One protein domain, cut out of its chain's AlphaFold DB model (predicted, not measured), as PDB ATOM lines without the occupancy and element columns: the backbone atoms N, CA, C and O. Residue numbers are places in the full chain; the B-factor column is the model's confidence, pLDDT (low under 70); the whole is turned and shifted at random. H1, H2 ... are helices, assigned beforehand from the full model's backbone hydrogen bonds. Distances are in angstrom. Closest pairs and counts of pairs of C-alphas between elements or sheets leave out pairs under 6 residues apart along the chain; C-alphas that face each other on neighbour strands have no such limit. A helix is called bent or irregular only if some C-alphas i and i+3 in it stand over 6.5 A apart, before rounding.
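What this domain is: This is residues 19 to 159 of the 159 residues of an uncharacterized protein of Aliikangiella marina (UniProt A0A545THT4). Two long helices, H4 and H5, overlap near residues 100 to 108 of H5 and form a bundle with the first arm of H8, giving an elongated body. The short helices H1, H2 and H3 run along one side of it, H7 runs from H5, near Leu 125 and about perpendicular to it, to a corner with residues 137 to 140 of the first arm of H8, and the loop round Glu 83 lies at one far end, H8's second arm at the other. The printed part has 141 residues with eight named helices, H1 to H8 in that order, and no named strand; the class is all helix. It is compact, with a radius of gyration of the C-alphas of 16.4 A, and spans 54 by 30 by 26 A.

How they stand to each other: H1, residues 20 to 25, is close to but not clearly touching H2, residues 29 to 33; their closest C-alphas, Met 23 and Asn 29, are 5.0 A apart. H3, residues 36 to 45, makes a hairpin with the hub, H4, residues 50 to 69: they touch at Val 38 and Ala 55, 5.9 A between C-alphas, at a shallow tilt of 14 degrees, opposite ways. H2 touches H4, closest C-alphas Ile 32 and Gln 59, 6.3 A. H4 and H5, residues 89 to 109, form a hairpin at a shallow tilt of 27 degrees, opposite ways, closest C-alphas Arg 57 and Val 107, 5.8 A. H6, residues 113 to 118, is close to but not clearly touching H5, Leu 106 to Lys 113 being 6.7 A between C-alphas. H7, residues 125 to 133, touches H5 about perpendicular at 86 degrees, closest C-alphas Leu 101 and Leu 125, 6.3 A. H8, residues 137 to 158, was assigned as one helix by its hydrogen bonds but is bent, C-alphas 148 and 151 being 7.6 A apart; its arms are H8a, residues 137 to 148, and H8b, residues 151 to 158. H8a touches H5 at Ala 108 and Leu 145, 4.3 A between C-alphas, the same way at a shallow tilt of 23 degrees. H8a touches H4, closest C-alphas Leu 68 and Arg 137, 5.6 A. H8b touches H4, closest C-alphas Ile 51 and Ile 152, 6.4 A. In H1, H2, H3, H5, H6, H8a and H8b every O i to N i+4 pair is within hydrogen-bond range; in H4 14 of 16 are, in H7 3 of 5.

Where its parts are: H1 begins at C-alpha 20 (15.767, -4.655, 9.243). H3 is 14.2 A long, H4 27.9 A, H5 29.9 A, H7 14.5 A, H8a 16.7 A and H8b 10.9 A. H4 is irregular, C-alphas 63 and 66 being 7.4 A apart, and H7 too, C-alphas 129 and 132 being 7.0 A apart. H8b ends at C-alpha 158 (41.997, -7.140, 7.123).

The domain as a whole: The C-alphas of Glu 83 and Gly 159, the two farthest apart, are 56.2 A apart. The printed part has no cut; the link of residues 70 to 88 is long. Mean pLDDT of the printed part is 91.5; residues 120, 133, 134 and 159 are under 70.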
ATOM      1  N   ILE A  19      17.856  -6.215   5.911       92.31
ATOM      2  CA  ILE A  19      17.542  -7.193   6.964       92.31
ATOM      3  C   ILE A  19      16.612  -6.603   8.022       92.31
ATOM      4  O   ILE A  19      15.943  -7.358   8.717       92.31
ATOM      5  N   ILE A  20      16.585  -5.277   8.193       92.56
ATOM      6  CA  ILE A  20      15.767  -4.655   9.243       92.56
ATOM      7  C   ILE A  20      14.269  -4.892   9.005       92.56
ATOM      8  O   ILE A  20      13.644  -5.428   9.921       92.56
ATOM      9  N   PRO A  21      13.702  -4.610   7.817       91.00
ATOM     10  CA  PRO A  21      12.277  -4.835   7.576       91.00
ATOM     11  C   PRO A  21      11.901  -6.322   7.716       91.00
ATOM     12  O   PRO A  21      10.951  -6.647   8.426       91.00
ATOM     13  N   LEU A  22      12.739  -7.242   7.221       91.44
ATOM     14  CA  LEU A  22      12.573  -8.687   7.435       91.44
ATOM     15  C   LEU A  22      12.507  -9.077   8.922       91.44
ATOM     16  O   LEU A  22      11.767  -9.982   9.304       91.44
ATOM     17  N   MET A  23      13.298  -8.448   9.794       94.00
ATOM     18  CA  MET A  23      13.222  -8.712  11.238       94.00
ATOM     19  C   MET A  23      11.974  -8.095  11.879       94.00
ATOM     20  O   MET A  23      11.464  -8.637  12.862       94.00
ATOM     21  N   GLU A  24      11.499  -6.964  11.360       92.50
ATOM     22  CA  GLU A  24      10.282  -6.291  11.823       92.50
ATOM     23  C   GLU A  24       9.025  -7.097  11.479       92.50
ATOM     24  O   GLU A  24       8.162  -7.226  12.345       92.50
ATOM     25  N   LEU A  25       8.973  -7.734  10.300       90.56
ATOM     26  CA  LEU A  25       7.871  -8.620   9.888       90.56
ATOM     27  C   LEU A  25       7.586  -9.734  10.907       90.56
ATOM     28  O   LEU A  25       6.433 -10.096  11.122       90.56
ATOM     29  N   LEU A  26       8.629 -10.257  11.556       92.25
ATOM     30  CA  LEU A  26       8.518 -11.316  12.566       92.25
ATOM     31  C   LEU A  26       8.545 -10.787  14.009       92.25
ATOM     32  O   LEU A  26       8.507 -11.573  14.954       92.25
ATOM     33  N   GLY A  27       8.681  -9.473  14.213       93.50
ATOM     34  CA  GLY A  27       8.830  -8.882  15.545       93.50
ATOM     35  C   GLY A  27      10.108  -9.304  16.290       93.50
ATOM     36  O   GLY A  27      10.187  -9.151  17.508       93.50
ATOM     37  N   ILE A  28      11.126  -9.816  15.587       95.69
ATOM     38  CA  ILE A  28      12.358 -10.368  16.188       95.69
ATOM     39  C   ILE A  28      13.496  -9.350  16.304       95.69
ATOM     40  O   ILE A  28      14.564  -9.667  16.827       95.69
ATOM     41  N   ASN A  29      13.289  -8.117  15.834       94.94
ATOM     42  CA  ASN A  29      14.325  -7.085  15.787       94.94
ATOM     43  C   ASN A  29      15.012  -6.880  17.149       94.94
ATOM     44  O   ASN A  29      16.236  -6.917  17.237       94.94
ATOM     45  N   GLN A  30      14.243  -6.747  18.236       95.12
ATOM     46  CA  GLN A  30      14.810  -6.546  19.573       95.12
ATOM     47  C   GLN A  30      15.660  -7.741  20.033       95.12
ATOM     48  O   GLN A  30      16.723  -7.550  20.624       95.12
ATOM     49  N   GLU A  31      15.219  -8.966  19.751       95.88
ATOM     50  CA  GLU A  31      15.936 -10.188  20.124       95.88
ATOM     51  C   GLU A  31      17.276 -10.288  19.384       95.88
ATOM     52  O   GLU A  31      18.315 -10.519  20.007       95.88
ATOM     53  N   ILE A  32      17.280 -10.012  18.076       97.38
ATOM     54  CA  ILE A  32      18.489 -10.035  17.242       97.38
ATOM     55  C   ILE A  32      19.459  -8.909  17.621       97.38
ATOM     56  O   ILE A  32      20.662  -9.150  17.786       97.38
ATOM     57  N   GLU A  33      18.955  -7.688  17.801       96.62
ATOM     58  CA  GLU A  33      19.749  -6.504  18.145       96.62
ATOM     59  C   GLU A  33      20.442  -6.634  19.509       96.62
ATOM     60  O   GLU A  33      21.567  -6.151  19.686       96.62
ATOM     61  N   ASN A  34      19.816  -7.346  20.450       96.50
ATOM     62  CA  ASN A  34      20.350  -7.589  21.790       96.50
ATOM     63  C   ASN A  34      21.334  -8.764  21.868       96.50
ATOM     64  O   ASN A  34      21.945  -8.986  22.917       96.50
ATOM     65  N   THR A  35      21.547  -9.512  20.780       97.81
ATOM     66  CA  THR A  35      22.568 -10.565  20.785       97.81
ATOM     67  C   THR A  35      23.959  -9.970  21.014       97.81
ATOM     68  O   THR A  35      24.325  -8.921  20.471       97.81
ATOM     69  N   LYS A  36      24.791 -10.674  21.796       97.19
ATOM     70  CA  LYS A  36      26.160 -10.232  22.125       97.19
ATOM     71  C   LYS A  36      26.974  -9.893  20.874       97.19
ATOM     72  O   LYS A  36      27.723  -8.917  20.879       97.19
ATOM     73  N   VAL A  37      26.825 -10.686  19.811       96.19
ATOM     74  CA  VAL A  37      27.543 -10.504  18.541       96.19
ATOM     75  C   VAL A  37      27.137  -9.191  17.870       96.19
ATOM     76  O   VAL A  37      28.008  -8.366  17.592       96.19
ATOM     77  N   VAL A  38      25.834  -8.959  17.673       97.19
ATOM     78  CA  VAL A  38      25.323  -7.745  17.017       97.19
ATOM     79  C   VAL A  38      25.635  -6.510  17.858       97.19
ATOM     80  O   VAL A  38      26.214  -5.553  17.348       97.19
ATOM     81  N   THR A  39      25.376  -6.553  19.167       97.38
ATOM     82  CA  THR A  39      25.683  -5.443  20.083       97.38
ATOM     83  C   THR A  39      27.171  -5.074  20.064       97.38
ATOM     84  O   THR A  39      27.516  -3.892  20.020       97.38
ATOM     85  N   THR A  40      28.070  -6.063  20.070       96.62
ATOM     86  CA  THR A  40      29.521  -5.811  20.040       96.62
ATOM     87  C   THR A  40      29.950  -5.177  18.720       96.62
ATOM     88  O   THR A  40      30.703  -4.203  18.726       96.62
ATOM     89  N   LEU A  41      29.465  -5.696  17.589       96.19
ATOM     90  CA  LEU A  41      29.815  -5.168  16.270       96.19
ATOM     91  C   LEU A  41      29.256  -3.762  16.052       96.19
ATOM     92  O   LEU A  41      29.982  -2.916  15.537       96.19
ATOM     93  N   LYS A  42      28.033  -3.484  16.514       96.38
ATOM     94  CA  LYS A  42      27.435  -2.142  16.476       96.38
ATOM     95  C   LYS A  42      28.258  -1.123  17.247       96.38
ATOM     96  O   LYS A  42      28.522  -0.043  16.734       96.38
ATOM     97  N   LYS A  43      28.679  -1.465  18.471       95.81
ATOM     98  CA  LYS A  43      29.487  -0.570  19.313       95.81
ATOM     99  C   LYS A  43      30.846  -0.252  18.689       95.81
ATOM    100  O   LYS A  43      31.331   0.857  18.859       95.81
ATOM    101  N   LYS A  44      31.454  -1.218  17.996       94.50
ATOM    102  CA  LYS A  44      32.783  -1.056  17.391       94.50
ATOM    103  C   LYS A  44      32.765  -0.369  16.026       94.50
ATOM    104  O   LYS A  44      33.700   0.354  15.725       94.50
ATOM    105  N   ASN A  45      31.734  -0.608  15.215       93.50
ATOM    106  CA  ASN A  45      31.751  -0.254  13.789       93.50
ATOM    107  C   ASN A  45      30.632   0.709  13.367       93.50
ATOM    108  O   ASN A  45      30.620   1.157  12.227       93.50
ATOM    109  N   GLY A  46      29.688   1.020  14.258       92.62
ATOM    110  CA  GLY A  46      28.473   1.763  13.924       92.62
ATOM    111  C   GLY A  46      27.303   0.846  13.559       92.62
ATOM    112  O   GLY A  46      27.478  -0.314  13.187       92.62
ATOM    113  N   ARG A  47      26.076   1.363  13.703       91.75
ATOM    114  CA  ARG A  47      24.826   0.600  13.520       91.75
ATOM    115  C   ARG A  47      24.620   0.105  12.087       91.75
ATOM    116  O   ARG A  47      24.068  -0.983  11.904       91.75
ATOM    117  N   ASP A  48      25.065   0.898  11.123       92.50
ATOM    118  CA  ASP A  48      24.774   0.718   9.696       92.50
ATOM    119  C   ASP A  48      25.965   0.115   8.936       92.50
ATOM    120  O   ASP A  48      25.961   0.021   7.712       92.50
ATOM    121  N   ALA A  49      26.999  -0.327   9.661       94.00
ATOM    122  CA  ALA A  49      28.147  -0.985   9.057       94.00
ATOM    123  C   ALA A  49      27.735  -2.312   8.384       94.00
ATOM    124  O   ALA A  49      27.027  -3.113   9.007       94.00
ATOM    125  N   PRO A  50      28.247  -2.630   7.177       94.44
ATOM    126  CA  PRO A  50      27.910  -3.868   6.469       94.44
ATOM    127  C   PRO A  50      28.125  -5.138   7.303       94.44
ATOM    128  O   PRO A  50      27.307  -6.053   7.272       94.44
ATOM    129  N   ILE A  51      29.177  -5.180   8.131       95.94
ATOM    130  CA  ILE A  51      29.453  -6.321   9.017       95.94
ATOM    131  C   ILE A  51      28.350  -6.551  10.063       95.94
ATOM    132  O   ILE A  51      28.097  -7.689  10.459       95.94
ATOM    133  N   VAL A  52      27.656  -5.494  10.493       96.81
ATOM    134  CA  VAL A  52      26.511  -5.601  11.406       96.81
ATOM    135  C   VAL A  52      25.319  -6.215  10.682       96.81
ATOM    136  O   VAL A  52      24.660  -7.085  11.246       96.81
ATOM    137  N   ALA A  53      25.069  -5.833   9.426       95.75
ATOM    138  CA  ALA A  53      24.028  -6.458   8.611       95.75
ATOM    139  C   ALA A  53      24.296  -7.959   8.409       95.75
ATOM    140  O   ALA A  53      23.396  -8.772   8.618       95.75
ATOM    141  N   VAL A  54      25.546  -8.346   8.121       97.12
ATOM    142  CA  VAL A  54      25.952  -9.763   8.051       97.12
ATOM    143  C   VAL A  54      25.674 -10.477   9.375       97.12
ATOM    144  O   VAL A  54      25.080 -11.555   9.388       97.12
ATOM    145  N   ALA A  55      26.046  -9.869  10.503       97.75
ATOM    146  CA  ALA A  55      25.814 -10.457  11.816       97.75
ATOM    147  C   ALA A  55      24.323 -10.639  12.132       97.75
ATOM    148  O   ALA A  55      23.948 -11.696  12.636       97.75
ATOM    149  N   ARG A  56      23.469  -9.660  11.804       98.06
ATOM    150  CA  ARG A  56      22.006  -9.771  11.945       98.06
ATOM    151  C   ARG A  56      21.475 -10.969  11.162       98.06
ATOM    152  O   ARG A  56      20.829 -11.829  11.750       98.06
ATOM    153  N   ARG A  57      21.838 -11.087   9.881       97.88
ATOM    154  CA  ARG A  57      21.440 -12.212   9.011       97.88
ATOM    155  C   ARG A  57      21.859 -13.563   9.587       97.88
ATOM    156  O   ARG A  57      21.053 -14.486   9.656       97.88
ATOM    157  N   GLN A  58      23.092 -13.659  10.085       97.94
ATOM    158  CA  GLN A  58      23.586 -14.864  10.754       97.94
ATOM    159  C   GLN A  58      22.783 -15.219  12.013       97.94
ATOM    160  O   GLN A  58      22.533 -16.399  12.257       97.94
ATOM    161  N   GLN A  59      22.402 -14.234  12.834       98.19
ATOM    162  CA  GLN A  59      21.582 -14.491  14.023       98.19
ATOM    163  C   GLN A  59      20.154 -14.896  13.651       98.19
ATOM    164  O   GLN A  59      19.625 -15.821  14.259       98.19
ATOM    165  N   VAL A  60      19.567 -14.274  12.625       97.81
ATOM    166  CA  VAL A  60      18.240 -14.640  12.117       97.81
ATOM    167  C   VAL A  60      18.235 -16.088  11.621       97.81
ATOM    168  O   VAL A  60      17.419 -16.876  12.090       97.81
ATOM    169  N   LEU A  61      19.196 -16.492  10.776       97.75
ATOM    170  CA  LEU A  61      19.294 -17.889  10.321       97.75
ATOM    171  C   LEU A  61      19.466 -18.874  11.485       97.75
ATOM    172  O   LEU A  61      18.873 -19.949  11.479       97.75
ATOM    173  N   LYS A  62      20.260 -18.521  12.504       97.69
ATOM    174  CA  LYS A  62      20.428 -19.357  13.704       97.69
ATOM    175  C   LYS A  62      19.141 -19.488  14.512       97.69
ATOM    176  O   LYS A  62      18.885 -20.568  15.034       97.69
ATOM    177  N   MET A  63      18.353 -18.420  14.609       97.19
ATOM    178  CA  MET A  63      17.068 -18.418  15.306       97.19
ATOM    179  C   MET A  63      16.054 -19.334  14.617       97.19
ATOM    180  O   MET A  63      15.379 -20.105  15.292       97.19
ATOM    181  N   ILE A  64      15.980 -19.294  13.283       96.94
ATOM    182  CA  ILE A  64      15.029 -20.110  12.509       96.94
ATOM    183  C   ILE A  64      15.544 -21.522  12.190       96.94
ATOM    184  O   ILE A  64      14.798 -22.343  11.660       96.94
ATOM    185  N   LYS A  65      16.802 -21.833  12.537       96.56
ATOM    186  CA  LYS A  65      17.440 -23.137  12.298       96.56
ATOM    187  C   LYS A  65      16.587 -24.338  12.730       96.56
ATOM    188  O   LYS A  65      16.519 -25.277  11.939       96.56
ATOM    189  N   PRO A  66      15.962 -24.363  13.926       95.19
ATOM    190  CA  PRO A  66      15.159 -25.513  14.335       95.19
ATOM    191  C   PRO A  66      14.053 -25.826  13.324       95.19
ATOM    192  O   PRO A  66      13.959 -26.958  12.872       95.19
ATOM    193  N   MET A  67      13.328 -24.801  12.869       95.81
ATOM    194  CA  MET A  67      12.230 -24.945  11.907       95.81
ATOM    195  C   MET A  67      12.725 -25.332  10.508       95.81
ATOM    196  O   MET A  67      12.081 -26.111   9.816       95.81
ATOM    197  N   LEU A  68      13.896 -24.838  10.087       95.00
ATOM    198  CA  LEU A  68      14.508 -25.267   8.824       95.00
ATOM    199  C   LEU A  68      14.925 -26.744   8.852       95.00
ATOM    200  O   LEU A  68      14.934 -27.397   7.810       95.00
ATOM    201  N   ASN A  69      15.248 -27.286  10.021       92.75
ATOM    202  CA  ASN A  69      15.683 -28.674  10.168       92.75
ATOM    203  C   ASN A  69      14.537 -29.645  10.489       92.75
ATOM    204  O   ASN A  69      14.754 -30.854  10.468       92.75
ATOM    205  N   GLU A  70      13.332 -29.147  10.763       91.75
ATOM    206  CA  GLU A  70      12.137 -29.975  10.927       91.75
ATOM    207  C   GLU A  70      11.729 -30.640   9.613       91.75
ATOM    208  O   GLU A  70      12.013 -30.132   8.529       91.75
ATOM    209  N   ASN A  71      11.032 -31.776   9.700       91.69
ATOM    210  CA  ASN A  71      10.436 -32.409   8.528       91.69
ATOM    211  C   ASN A  71       9.363 -31.489   7.939       91.69
ATOM    212  O   ASN A  71       8.417 -31.117   8.631       91.69
ATOM    213  N   MET A  72       9.507 -31.164   6.659       94.44
ATOM    214  CA  MET A  72       8.540 -30.368   5.911       94.44
ATOM    215  C   MET A  72       7.664 -31.277   5.059       94.44
ATOM    216  O   MET A  72       8.069 -32.389   4.715       94.44
ATOM    217  N   LEU A  73       6.478 -30.795   4.711       94.12
ATOM    218  CA  LEU A  73       5.609 -31.455   3.744       94.12
ATOM    219  C   LEU A  73       6.295 -31.526   2.372       94.12
ATOM    220  O   LEU A  73       7.129 -30.678   2.031       94.12
ATOM    221  N   GLU A  74       5.945 -32.539   1.583       92.62
ATOM    222  CA  GLU A  74       6.398 -32.641   0.193       92.62
ATOM    223  C   GLU A  74       5.915 -31.436  -0.615       92.62
ATOM    224  O   GLU A  74       4.896 -30.828  -0.290       92.62
ATOM    225  N   HIS A  75       6.665 -31.061  -1.650       93.06
ATOM    226  CA  HIS A  75       6.277 -29.944  -2.499       93.06
ATOM    227  C   HIS A  75       4.957 -30.248  -3.223       93.06
ATOM    228  O   HIS A  75       4.872 -31.211  -3.982       93.06
ATOM    229  N   ASP A  76       3.956 -29.393  -3.012       90.88
ATOM    230  CA  ASP A  76       2.661 -29.456  -3.685       90.88
ATOM    231  C   ASP A  76       2.637 -28.399  -4.804       90.88
ATOM    232  O   ASP A  76       2.521 -27.203  -4.509       90.88
ATOM    233  N   PRO A  77       2.768 -28.799  -6.084       89.31
ATOM    234  CA  PRO A  77       2.781 -27.858  -7.201       89.31
ATOM    235  C   PRO A  77       1.431 -27.161  -7.406       89.31
ATOM    236  O   PRO A  77       1.404 -26.103  -8.021       89.31
ATOM    237  N   ASN A  78       0.339 -27.722  -6.877       88.88
ATOM    238  CA  ASN A  78      -1.016 -27.202  -7.050       88.88
ATOM    239  C   ASN A  78      -1.505 -26.448  -5.802       88.88
ATOM    240  O   ASN A  78      -2.692 -26.144  -5.690       88.88
ATOM    241  N   PHE A  79      -0.632 -26.171  -4.826       88.19
ATOM    242  CA  PHE A  79      -1.034 -25.568  -3.552       88.19
ATOM    243  C   PHE A  79      -1.773 -24.232  -3.723       88.19
ATOM    244  O   PHE A  79      -2.752 -23.970  -3.020       88.19
ATOM    245  N   TYR A  80      -1.328 -23.402  -4.668       85.62
ATOM    246  CA  TYR A  80      -1.947 -22.108  -4.973       85.62
ATOM    247  C   TYR A  80      -3.108 -22.185  -5.969       85.62
ATOM    248  O   TYR A  80      -3.841 -21.211  -6.100       85.62
ATOM    249  N   ASP A  81      -3.322 -23.339  -6.604       87.94
ATOM    250  CA  ASP A  81      -4.436 -23.563  -7.533       87.94
ATOM    251  C   ASP A  81      -5.708 -24.049  -6.816       87.94
ATOM    252  O   ASP A  81      -6.786 -24.123  -7.407       87.94
ATOM    253  N   LYS A  82      -5.602 -24.398  -5.526       84.69
ATOM    254  CA  LYS A  82      -6.742 -24.788  -4.691       84.69
ATOM    255  C   LYS A  82      -7.656 -23.586  -4.448       84.69
ATOM    256  O   LYS A  82      -7.192 -22.517  -4.070       84.69
ATOM    257  N   GLU A  83      -8.968 -23.809  -4.538       81.81
ATOM    258  CA  GLU A  83      -9.986 -22.796  -4.210       81.81
ATOM    259  C   GLU A  83      -9.845 -22.282  -2.765       81.81
ATOM    260  O   GLU A  83     -10.035 -21.098  -2.494       81.81
ATOM    261  N   ILE A  84      -9.471 -23.170  -1.835       81.12
ATOM    262  CA  ILE A  84      -9.176 -22.829  -0.442       81.12
ATOM    263  C   ILE A  84      -7.909 -23.570  -0.006       81.12
ATOM    264  O   ILE A  84      -7.901 -24.795   0.084       81.12
ATOM    265  N   ASN A  85      -6.855 -22.823   0.319       80.44
ATOM    266  CA  ASN A  85      -5.560 -23.335   0.789       80.44
ATOM    267  C   ASN A  85      -5.180 -22.801   2.186       80.44
ATOM    268  O   ASN A  85      -4.009 -22.667   2.530       80.44
ATOM    269  N   THR A  86      -6.180 -22.464   3.006       84.19
ATOM    270  CA  THR A  86      -5.987 -21.905   4.361       84.19
ATOM    271  C   THR A  86      -6.894 -22.532   5.426       84.19
ATOM    272  O   THR A  86      -6.801 -22.195   6.613       84.19
ATOM    273  N   SER A  87      -7.793 -23.435   5.026       83.31
ATOM    274  CA  SER A  87      -8.853 -23.969   5.885       83.31
ATOM    275  C   SER A  87      -8.389 -25.126   6.766       83.31
ATOM    276  O   SER A  87      -8.836 -25.215   7.908       83.31
ATOM    277  N   SER A  88      -7.486 -25.981   6.281       90.31
ATOM    278  CA  SER A  88      -6.983 -27.128   7.041       90.31
ATOM    279  C   SER A  88      -5.678 -26.819   7.784       90.31
ATOM    280  O   SER A  88      -4.899 -25.954   7.381       90.31
ATOM    281  N   GLU A  89      -5.399 -27.553   8.867       91.81
ATOM    282  CA  GLU A  89      -4.097 -27.479   9.552       91.81
ATOM    283  C   GLU A  89      -2.939 -27.855   8.621       91.81
ATOM    284  O   GLU A  89      -1.867 -27.256   8.696       91.81
ATOM    285  N   HIS A  90      -3.175 -28.809   7.716       92.69
ATOM    286  CA  HIS A  90      -2.210 -29.213   6.701       92.69
ATOM    287  C   HIS A  90      -1.860 -28.048   5.768       92.69
ATOM    288  O   HIS A  90      -0.681 -27.764   5.567       92.69
ATOM    289  N   ASP A  91      -2.859 -27.330   5.251       92.44
ATOM    290  CA  ASP A  91      -2.614 -26.214   4.333       92.44
ATOM    291  C   ASP A  91      -1.951 -25.029   5.039       92.44
ATOM    292  O   ASP A  91      -1.019 -24.425   4.509       92.44
ATOM    293  N   ARG A  92      -2.361 -24.736   6.281       94.00
ATOM    294  CA  ARG A  92      -1.716 -23.699   7.101       94.00
ATOM    295  C   ARG A  92      -0.258 -24.020   7.377       94.00
ATOM    296  O   ARG A  92       0.592 -23.138   7.277       94.00
ATOM    297  N   ARG A  93       0.040 -25.281   7.697       95.44
ATOM    298  CA  ARG A  93       1.413 -25.756   7.862       95.44
ATOM    299  C   ARG A  93       2.196 -25.612   6.563       95.44
ATOM    300  O   ARG A  93       3.291 -25.066   6.605       95.44
ATOM    301  N   TYR A  94       1.649 -26.057   5.433       95.44
ATOM    302  CA  TYR A  94       2.332 -25.946   4.145       95.44
ATOM    303  C   TYR A  94       2.660 -24.486   3.808       95.44
ATOM    304  O   TYR A  94       3.810 -24.176   3.502       95.44
ATOM    305  N   GLY A  95       1.679 -23.587   3.940       94.75
ATOM    306  CA  GLY A  95       1.868 -22.155   3.706       94.75
ATOM    307  C   GLY A  95       2.897 -21.536   4.655       94.75
ATOM    308  O   GLY A  95       3.730 -20.742   4.227       94.75
ATOM    309  N   ALA A  96       2.901 -21.939   5.928       96.38
ATOM    310  CA  ALA A  96       3.904 -21.505   6.896       96.38
ATOM    311  C   ALA A  96       5.319 -21.989   6.534       96.38
ATOM    312  O   ALA A  96       6.268 -21.210   6.577       96.38
ATOM    313  N   GLU A  97       5.465 -23.258   6.142       96.50
ATOM    314  CA  GLU A  97       6.736 -23.823   5.676       96.50
ATOM    315  C   GLU A  97       7.234 -23.099   4.424       96.50
ATOM    316  O   GLU A  97       8.415 -22.782   4.326       96.50
ATOM    317  N   GLU A  98       6.350 -22.786   3.478       94.69
ATOM    318  CA  GLU A  98       6.736 -22.070   2.267       94.69
ATOM    319  C   GLU A  98       7.227 -20.651   2.571       94.69
ATOM    320  O   GLU A  98       8.299 -20.260   2.104       94.69
ATOM    321  N   LYS A  99       6.516 -19.914   3.432       94.94
ATOM    322  CA  LYS A  99       6.935 -18.577   3.874       94.94
ATOM    323  C   LYS A  99       8.209 -18.592   4.704       94.94
ATOM    324  O   LYS A  99       9.032 -17.693   4.555       94.94
ATOM    325  N   LEU A 100       8.433 -19.623   5.515       96.88
ATOM    326  CA  LEU A 100       9.706 -19.834   6.200       96.88
ATOM    327  C   LEU A 100      10.862 -20.012   5.204       96.88
ATOM    328  O   LEU A 100      11.924 -19.420   5.393       96.88
ATOM    329  N   LEU A 101      10.672 -20.819   4.158       95.56
ATOM    330  CA  LEU A 101      11.691 -21.054   3.131       95.56
ATOM    331  C   LEU A 101      11.983 -19.785   2.320       95.56
ATOM    332  O   LEU A 101      13.150 -19.454   2.112       95.56
ATOM    333  N   GLU A 102      10.941 -19.058   1.912       93.94
ATOM    334  CA  GLU A 102      11.048 -17.765   1.222       93.94
ATOM    335  C   GLU A 102      11.824 -16.755   2.075       93.94
ATOM    336  O   GLU A 102      12.817 -16.176   1.627       93.94
ATOM    337  N   TYR A 103      11.443 -16.625   3.346       94.88
ATOM    338  CA  TYR A 103      12.116 -15.764   4.310       94.88
ATOM    339  C   TYR A 103      13.591 -16.140   4.492       94.88
ATOM    340  O   TYR A 103      14.473 -15.283   4.416       94.88
ATOM    341  N   ALA A 104      13.887 -17.425   4.700       95.69
ATOM    342  CA  ALA A 104      15.254 -17.904   4.882       95.69
ATOM    343  C   ALA A 104      16.130 -17.613   3.654       95.69
ATOM    344  O   ALA A 104      17.279 -17.185   3.805       95.69
ATOM    345  N   LEU A 105      15.582 -17.784   2.448       94.12
ATOM    346  CA  LEU A 105      16.295 -17.526   1.204       94.12
ATOM    347  C   LEU A 105      16.570 -16.031   0.996       94.12
ATOM    348  O   LEU A 105      17.672 -15.672   0.582       94.12
ATOM    349  N   LEU A 106      15.635 -15.145   1.343       93.94
ATOM    350  CA  LEU A 106      15.856 -13.691   1.332       93.94
ATOM    351  C   LEU A 106      16.922 -13.267   2.342       93.94
ATOM    352  O   LEU A 106      17.836 -12.498   2.025       93.94
ATOM    353  N   VAL A 107      16.864 -13.825   3.555       95.19
ATOM    354  CA  VAL A 107      17.869 -13.565   4.590       95.19
ATOM    355  C   VAL A 107      19.257 -13.987   4.111       95.19
ATOM    356  O   VAL A 107      20.208 -13.222   4.296       95.19
ATOM    357  N   ALA A 108      19.369 -15.170   3.503       95.50
ATOM    358  CA  ALA A 108      20.625 -15.757   3.056       95.50
ATOM    359  C   ALA A 108      21.196 -15.099   1.793       95.50
ATOM    360  O   ALA A 108      22.385 -14.798   1.736       95.50
ATOM    361  N   SER A 109      20.363 -14.868   0.781       93.56
ATOM    362  CA  SER A 109      20.797 -14.362  -0.526       93.56
ATOM    363  C   SER A 109      21.238 -12.904  -0.492       93.56
ATOM    364  O   SER A 109      22.002 -12.480  -1.358       93.56
ATOM    365  N   THR A 110      20.780 -12.125   0.494       92.69
ATOM    366  CA  THR A 110      20.980 -10.666   0.530       92.69
ATOM    367  C   THR A 110      20.418  -9.964  -0.714       92.69
ATOM    368  O   THR A 110      20.905  -8.906  -1.109       92.69
ATOM    369  N   LYS A 111      19.410 -10.569  -1.354       90.75
ATOM    370  CA  LYS A 111      18.701 -10.047  -2.526       90.75
ATOM    371  C   LYS A 111      17.256  -9.712  -2.167       90.75
ATOM    372  O   LYS A 111      16.740 -10.188  -1.160       90.75
ATOM    373  N   SER A 112      16.628  -8.875  -2.988       88.94
ATOM    374  CA  SER A 112      15.181  -8.665  -2.933       88.94
ATOM    375  C   SER A 112      14.455  -9.877  -3.512       88.94
ATOM    376  O   SER A 112      15.036 -10.668  -4.263       88.94
ATOM    377  N   LYS A 113      13.164  -9.995  -3.199       87.25
ATOM    378  CA  LYS A 113      12.313 -11.062  -3.732       87.25
ATOM    379  C   LYS A 113      12.268 -11.042  -5.254       87.25
ATOM    380  O   LYS A 113      12.506 -12.067  -5.881       87.25
ATOM    381  N   HIS A 114      12.090  -9.853  -5.827       87.06
ATOM    382  CA  HIS A 114      12.084  -9.659  -7.271       87.06
ATOM    383  C   HIS A 114      13.334 -10.246  -7.943       87.06
ATOM    384  O   HIS A 114      13.219 -11.016  -8.888       87.06
ATOM    385  N   ILE A 115      14.527  -9.963  -7.405       87.31
ATOM    386  CA  ILE A 115      15.788 -10.485  -7.953       87.31
ATOM    387  C   ILE A 115      15.834 -12.017  -7.900       87.31
ATOM    388  O   ILE A 115      16.277 -12.645  -8.861       87.31
ATOM    389  N   LEU A 116      15.382 -12.624  -6.797       86.50
ATOM    390  CA  LEU A 116      15.348 -14.084  -6.665       86.50
ATOM    391  C   LEU A 116      14.420 -14.743  -7.690       86.50
ATOM    392  O   LEU A 116      14.708 -15.849  -8.144       86.50
ATOM    393  N   GLU A 117      13.335 -14.068  -8.061       84.00
ATOM    394  CA  GLU A 117      12.370 -14.544  -9.052       84.00
ATOM    395  C   GLU A 117      12.858 -14.336 -10.495       84.00
ATOM    396  O   GLU A 117      12.549 -15.151 -11.364       84.00
ATOM    397  N   THR A 118      13.638 -13.280 -10.767       83.69
ATOM    398  CA  THR A 118      13.994 -12.884 -12.142       83.69
ATOM    399  C   THR A 118      15.405 -13.246 -12.593       83.69
ATOM    400  O   THR A 118      15.596 -13.539 -13.771       83.69
ATOM    401  N   GLU A 119      16.421 -13.188 -11.725       74.75
ATOM    402  CA  GLU A 119      17.829 -13.251 -12.170       74.75
ATOM    403  C   GLU A 119      18.356 -14.678 -12.399       74.75
ATOM    404  O   GLU A 119      19.444 -14.852 -12.949       74.75
ATOM    405  N   GLY A 120      17.589 -15.715 -12.052       66.94
ATOM    406  CA  GLY A 120      18.052 -17.101 -12.140       66.94
ATOM    407  C   GLY A 120      19.291 -17.371 -11.265       66.94
ATOM    408  O   GLY A 120      19.817 -16.503 -10.574       66.94
ATOM    409  N   GLY A 121      19.760 -18.618 -11.225       72.62
ATOM    410  CA  GLY A 121      21.002 -18.976 -10.519       72.62
ATOM    411  C   GLY A 121      20.905 -19.127  -8.992       72.62
ATOM    412  O   GLY A 121      21.853 -19.621  -8.380       72.62
ATOM    413  N   PHE A 122      19.770 -18.794  -8.374       81.25
ATOM    414  CA  PHE A 122      19.462 -19.181  -6.996       81.25
ATOM    415  C   PHE A 122      18.654 -20.479  -6.951       81.25
ATOM    416  O   PHE A 122      17.957 -20.846  -7.896       81.25
ATOM    417  N   ILE A 123      18.770 -21.188  -5.829       88.62
ATOM    418  CA  ILE A 123      17.950 -22.366  -5.562       88.62
ATOM    419  C   ILE A 123      16.478 -21.946  -5.434       88.62
ATOM    420  O   ILE A 123      16.162 -20.990  -4.730       88.62
ATOM    421  N   SER A 124      15.577 -22.655  -6.111       89.94
ATOM    422  CA  SER A 124      14.129 -22.444  -5.973       89.94
ATOM    423  C   SER A 124      13.618 -22.907  -4.604       89.94
ATOM    424  O   SER A 124      14.242 -23.749  -3.954       89.94
ATOM    425  N   LEU A 125      12.440 -22.432  -4.181       91.06
ATOM    426  CA  LEU A 125      11.814 -22.905  -2.937       91.06
ATOM    427  C   LEU A 125      11.548 -24.410  -2.955       91.06
ATOM    428  O   LEU A 125      11.741 -25.065  -1.937       91.06
ATOM    429  N   LYS A 126      11.182 -24.969  -4.116       91.56
ATOM    430  CA  LYS A 126      11.054 -26.418  -4.308       91.56
ATOM    431  C   LYS A 126      12.368 -27.130  -3.996       91.56
ATOM    432  O   LYS A 126      12.407 -28.006  -3.140       91.56
ATOM    433  N   GLN A 127      13.452 -26.719  -4.649       91.19
ATOM    434  CA  GLN A 127      14.761 -27.335  -4.440       91.19
ATOM    435  C   GLN A 127      15.244 -27.160  -2.994       91.19
ATOM    436  O   GLN A 127      15.835 -28.080  -2.444       91.19
ATOM    437  N   LEU A 128      14.984 -26.011  -2.358       92.81
ATOM    438  CA  LEU A 128      15.318 -25.805  -0.949       92.81
ATOM    439  C   LEU A 128      14.472 -26.712  -0.044       92.81
ATOM    440  O   LEU A 128      15.018 -27.352   0.847       92.81
ATOM    441  N   ARG A 129      13.163 -26.834  -0.293       92.94
ATOM    442  CA  ARG A 129      12.270 -27.760   0.423       92.94
ATOM    443  C   ARG A 129      12.786 -29.198   0.329       92.94
ATOM    444  O   ARG A 129      12.850 -29.879   1.349       92.94
ATOM    445  N   GLU A 130      13.215 -29.616  -0.859       89.06
ATOM    446  CA  GLU A 130      13.725 -30.960  -1.167       89.06
ATOM    447  C   GLU A 130      15.191 -31.187  -0.736       89.06
ATOM    448  O   GLU A 130      15.638 -32.332  -0.657       89.06
ATOM    449  N   ALA A 131      15.942 -30.130  -0.392       80.88
ATOM    450  CA  ALA A 131      17.379 -30.203  -0.088       80.88
ATOM    451  C   ALA A 131      17.730 -31.118   1.098       80.88
ATOM    452  O   ALA A 131      18.843 -31.639   1.143       80.88
ATOM    453  N   ALA A 132      16.770 -31.375   1.998       70.81
ATOM    454  CA  ALA A 132      16.934 -32.206   3.195       70.81
ATOM    455  C   ALA A 132      17.457 -33.632   2.930       70.81
ATOM    456  O   ALA A 132      17.871 -34.309   3.867       70.81
ATOM    457  N   PHE A 133      17.439 -34.092   1.676       62.66
ATOM    458  CA  PHE A 133      17.992 -35.383   1.275       62.66
ATOM    459  C   PHE A 133      19.534 -35.420   1.227       62.66
ATOM    460  O   PHE A 133      20.116 -36.479   1.447       62.66
ATOM    461  N   LEU A 134      20.203 -34.293   0.944       66.69
ATOM    462  CA  LEU A 134      21.667 -34.218   0.781       66.69
ATOM    463  C   LEU A 134      22.353 -33.427   1.904       66.69
ATOM    464  O   LEU A 134      23.429 -33.810   2.359       66.69
ATOM    465  N   GLU A 135      21.732 -32.337   2.352       81.12
ATOM    466  CA  GLU A 135      22.223 -31.445   3.405       81.12
ATOM    467  C   GLU A 135      21.040 -30.767   4.109       81.12
ATOM    468  O   GLU A 135      19.921 -30.765   3.593       81.12
ATOM    469  N   THR A 136      21.225 -30.190   5.302       90.19
ATOM    470  CA  THR A 136      20.083 -29.512   5.934       90.19
ATOM    471  C   THR A 136      19.738 -28.217   5.193       90.19
ATOM    472  O   THR A 136      20.609 -27.518   4.674       90.19
ATOM    473  N   ARG A 137      18.454 -27.838   5.187       94.50
ATOM    474  CA  ARG A 137      17.996 -26.543   4.643       94.50
ATOM    475  C   ARG A 137      18.730 -25.363   5.275       94.50
ATOM    476  O   ARG A 137      19.011 -24.372   4.601       94.50
ATOM    477  N   PHE A 138      19.054 -25.480   6.564       95.69
ATOM    478  CA  PHE A 138      19.884 -24.510   7.263       95.69
ATOM    479  C   PHE A 138      21.284 -24.419   6.653       95.69
ATOM    480  O   PHE A 138      21.730 -23.307   6.382       95.69
ATOM    481  N   ASP A 139      21.958 -25.550   6.422       94.44
ATOM    482  CA  ASP A 139      23.313 -25.568   5.860       94.44
ATOM    483  C   ASP A 139      23.321 -24.923   4.471       94.44
ATOM    484  O   ASP A 139      24.104 -24.005   4.235       94.44
ATOM    485  N   ARG A 140      22.331 -25.246   3.627       94.38
ATOM    486  CA  ARG A 140      22.151 -24.601   2.319       94.38
ATOM    487  C   ARG A 140      22.030 -23.079   2.420       94.38
ATOM    488  O   ARG A 140      22.710 -22.339   1.710       94.38
ATOM    489  N   CYS A 141      21.172 -22.588   3.315       95.81
ATOM    490  CA  CYS A 141      21.013 -21.148   3.542       95.81
ATOM    491  C   CYS A 141      22.300 -20.518   4.095       95.81
ATOM    492  O   CYS A 141      22.654 -19.391   3.744       95.81
ATOM    493  N   TRP A 142      23.018 -21.236   4.955       96.56
ATOM    494  CA  TRP A 142      24.263 -20.770   5.552       96.56
ATOM    495  C   TRP A 142      25.395 -20.658   4.527       96.56
ATOM    496  O   TRP A 142      26.153 -19.684   4.555       96.56
ATOM    497  N   GLU A 143      25.495 -21.609   3.600       95.25
ATOM    498  CA  GLU A 143      26.432 -21.570   2.476       95.25
ATOM    499  C   GLU A 143      26.146 -20.394   1.544       95.25
ATOM    500  O   GLU A 143      27.064 -19.635   1.218       95.25
ATOM    501  N   ILE A 144      24.873 -20.183   1.182       95.12
ATOM    502  CA  ILE A 144      24.449 -19.031   0.376       95.12
ATOM    503  C   ILE A 144      24.860 -17.735   1.080       95.12
ATOM    504  O   ILE A 144      25.566 -16.921   0.485       95.12
ATOM    505  N   LEU A 145      24.510 -17.566   2.360       96.62
ATOM    506  CA  LEU A 145      24.878 -16.370   3.123       96.62
ATOM    507  C   LEU A 145      26.394 -16.166   3.177       96.62
ATOM    508  O   LEU A 145      26.880 -15.048   3.001       96.62
ATOM    509  N   SER A 146      27.149 -17.237   3.414       96.38
ATOM    510  CA  SER A 146      28.609 -17.184   3.494       96.38
ATOM    511  C   SER A 146      29.221 -16.755   2.164       96.38
ATOM    512  O   SER A 146      30.086 -15.884   2.157       96.38
ATOM    513  N   SER A 147      28.732 -17.294   1.045       95.31
ATOM    514  CA  SER A 147      29.154 -16.909  -0.305       95.31
ATOM    515  C   SER A 147      28.854 -15.433  -0.594       95.31
ATOM    516  O   SER A 147      29.754 -14.669  -0.947       95.31
ATOM    517  N   GLN A 148      27.620 -14.989  -0.332       94.25
ATOM    518  CA  GLN A 148      27.186 -13.612  -0.594       94.25
ATOM    519  C   GLN A 148      27.923 -12.585   0.272       94.25
ATOM    520  O   GLN A 148      28.199 -11.474  -0.171       94.25
ATOM    521  N   THR A 149      28.295 -12.947   1.502       95.88
ATOM    522  CA  THR A 149      28.890 -12.011   2.470       95.88
ATOM    523  C   THR A 149      30.398 -12.169   2.650       95.88
ATOM    524  O   THR A 149      31.006 -11.384   3.384       95.88
ATOM    525  N   HIS A 150      31.034 -13.123   1.956       95.50
ATOM    526  CA  HIS A 150      32.466 -13.413   2.092       95.50
ATOM    527  C   HIS A 150      33.322 -12.157   1.918       95.50
ATOM    528  O   HIS A 150      34.161 -11.863   2.764       95.50
ATOM    529  N   HIS A 151      33.059 -11.361   0.880       94.94
ATOM    530  CA  HIS A 151      33.804 -10.133   0.596       94.94
ATOM    531  C   HIS A 151      33.748  -9.110   1.749       94.94
ATOM    532  O   HIS A 151      34.772  -8.510   2.079       94.94
ATOM    533  N   ILE A 152      32.596  -8.968   2.418       94.62
ATOM    534  CA  ILE A 152      32.420  -8.087   3.585       94.62
ATOM    535  C   ILE A 152      33.237  -8.610   4.766       94.62
ATOM    536  O   ILE A 152      33.975  -7.859   5.404       94.62
ATOM    537  N   VAL A 153      33.129  -9.909   5.054       93.06
ATOM    538  CA  VAL A 153      33.834 -10.541   6.177       93.06
ATOM    539  C   VAL A 153      35.348 -10.509   5.961       93.06
ATOM    540  O   VAL A 153      36.096 -10.227   6.896       93.06
ATOM    541  N   SER A 154      35.820 -10.762   4.739       92.50
ATOM    542  CA  SER A 154      37.238 -10.683   4.387       92.50
ATOM    543  C   SER A 154      37.780  -9.263   4.501       92.50
ATOM    544  O   SER A 154      38.878  -9.094   5.026       92.50
ATOM    545  N   ALA A 155      37.035  -8.255   4.036       91.00
ATOM    546  CA  ALA A 155      37.427  -6.854   4.183       91.00
ATOM    547  C   ALA A 155      37.521  -6.462   5.665       91.00
ATOM    548  O   ALA A 155      38.511  -5.870   6.080       91.00
ATOM    549  N   PHE A 156      36.547  -6.886   6.475       90.00
ATOM    550  CA  PHE A 156      36.525  -6.623   7.911       90.00
ATOM    551  C   PHE A 156      37.683  -7.279   8.678       90.00
ATOM    552  O   PHE A 156      38.180  -6.697   9.628       90.00
ATOM    553  N   ARG A 157      38.135  -8.478   8.287       86.19
ATOM    554  CA  ARG A 157      39.267  -9.163   8.947       86.19
ATOM    555  C   ARG A 157      40.637  -8.553   8.640       86.19
ATOM    556  O   ARG A 157      41.600  -8.899   9.317       86.19
ATOM    557  N   LYS A 158      40.741  -7.754   7.576       76.25
ATOM    558  CA  LYS A 158      41.997  -7.140   7.123       76.25
ATOM    559  C   LYS A 158      42.214  -5.727   7.677       76.25
ATOM    560  O   LYS A 158      43.337  -5.242   7.575       76.25
ATOM    561  N   GLY A 159      41.163  -5.083   8.187       58.22
ATOM    562  CA  GLY A 159      41.226  -3.796   8.890       58.22
ATOM    563  C   GLY A 159      41.331  -3.994  10.393       58.22
ATOM    564  O   GLY A 159      41.979  -3.140  11.031       58.22
TER     565      GLY A 159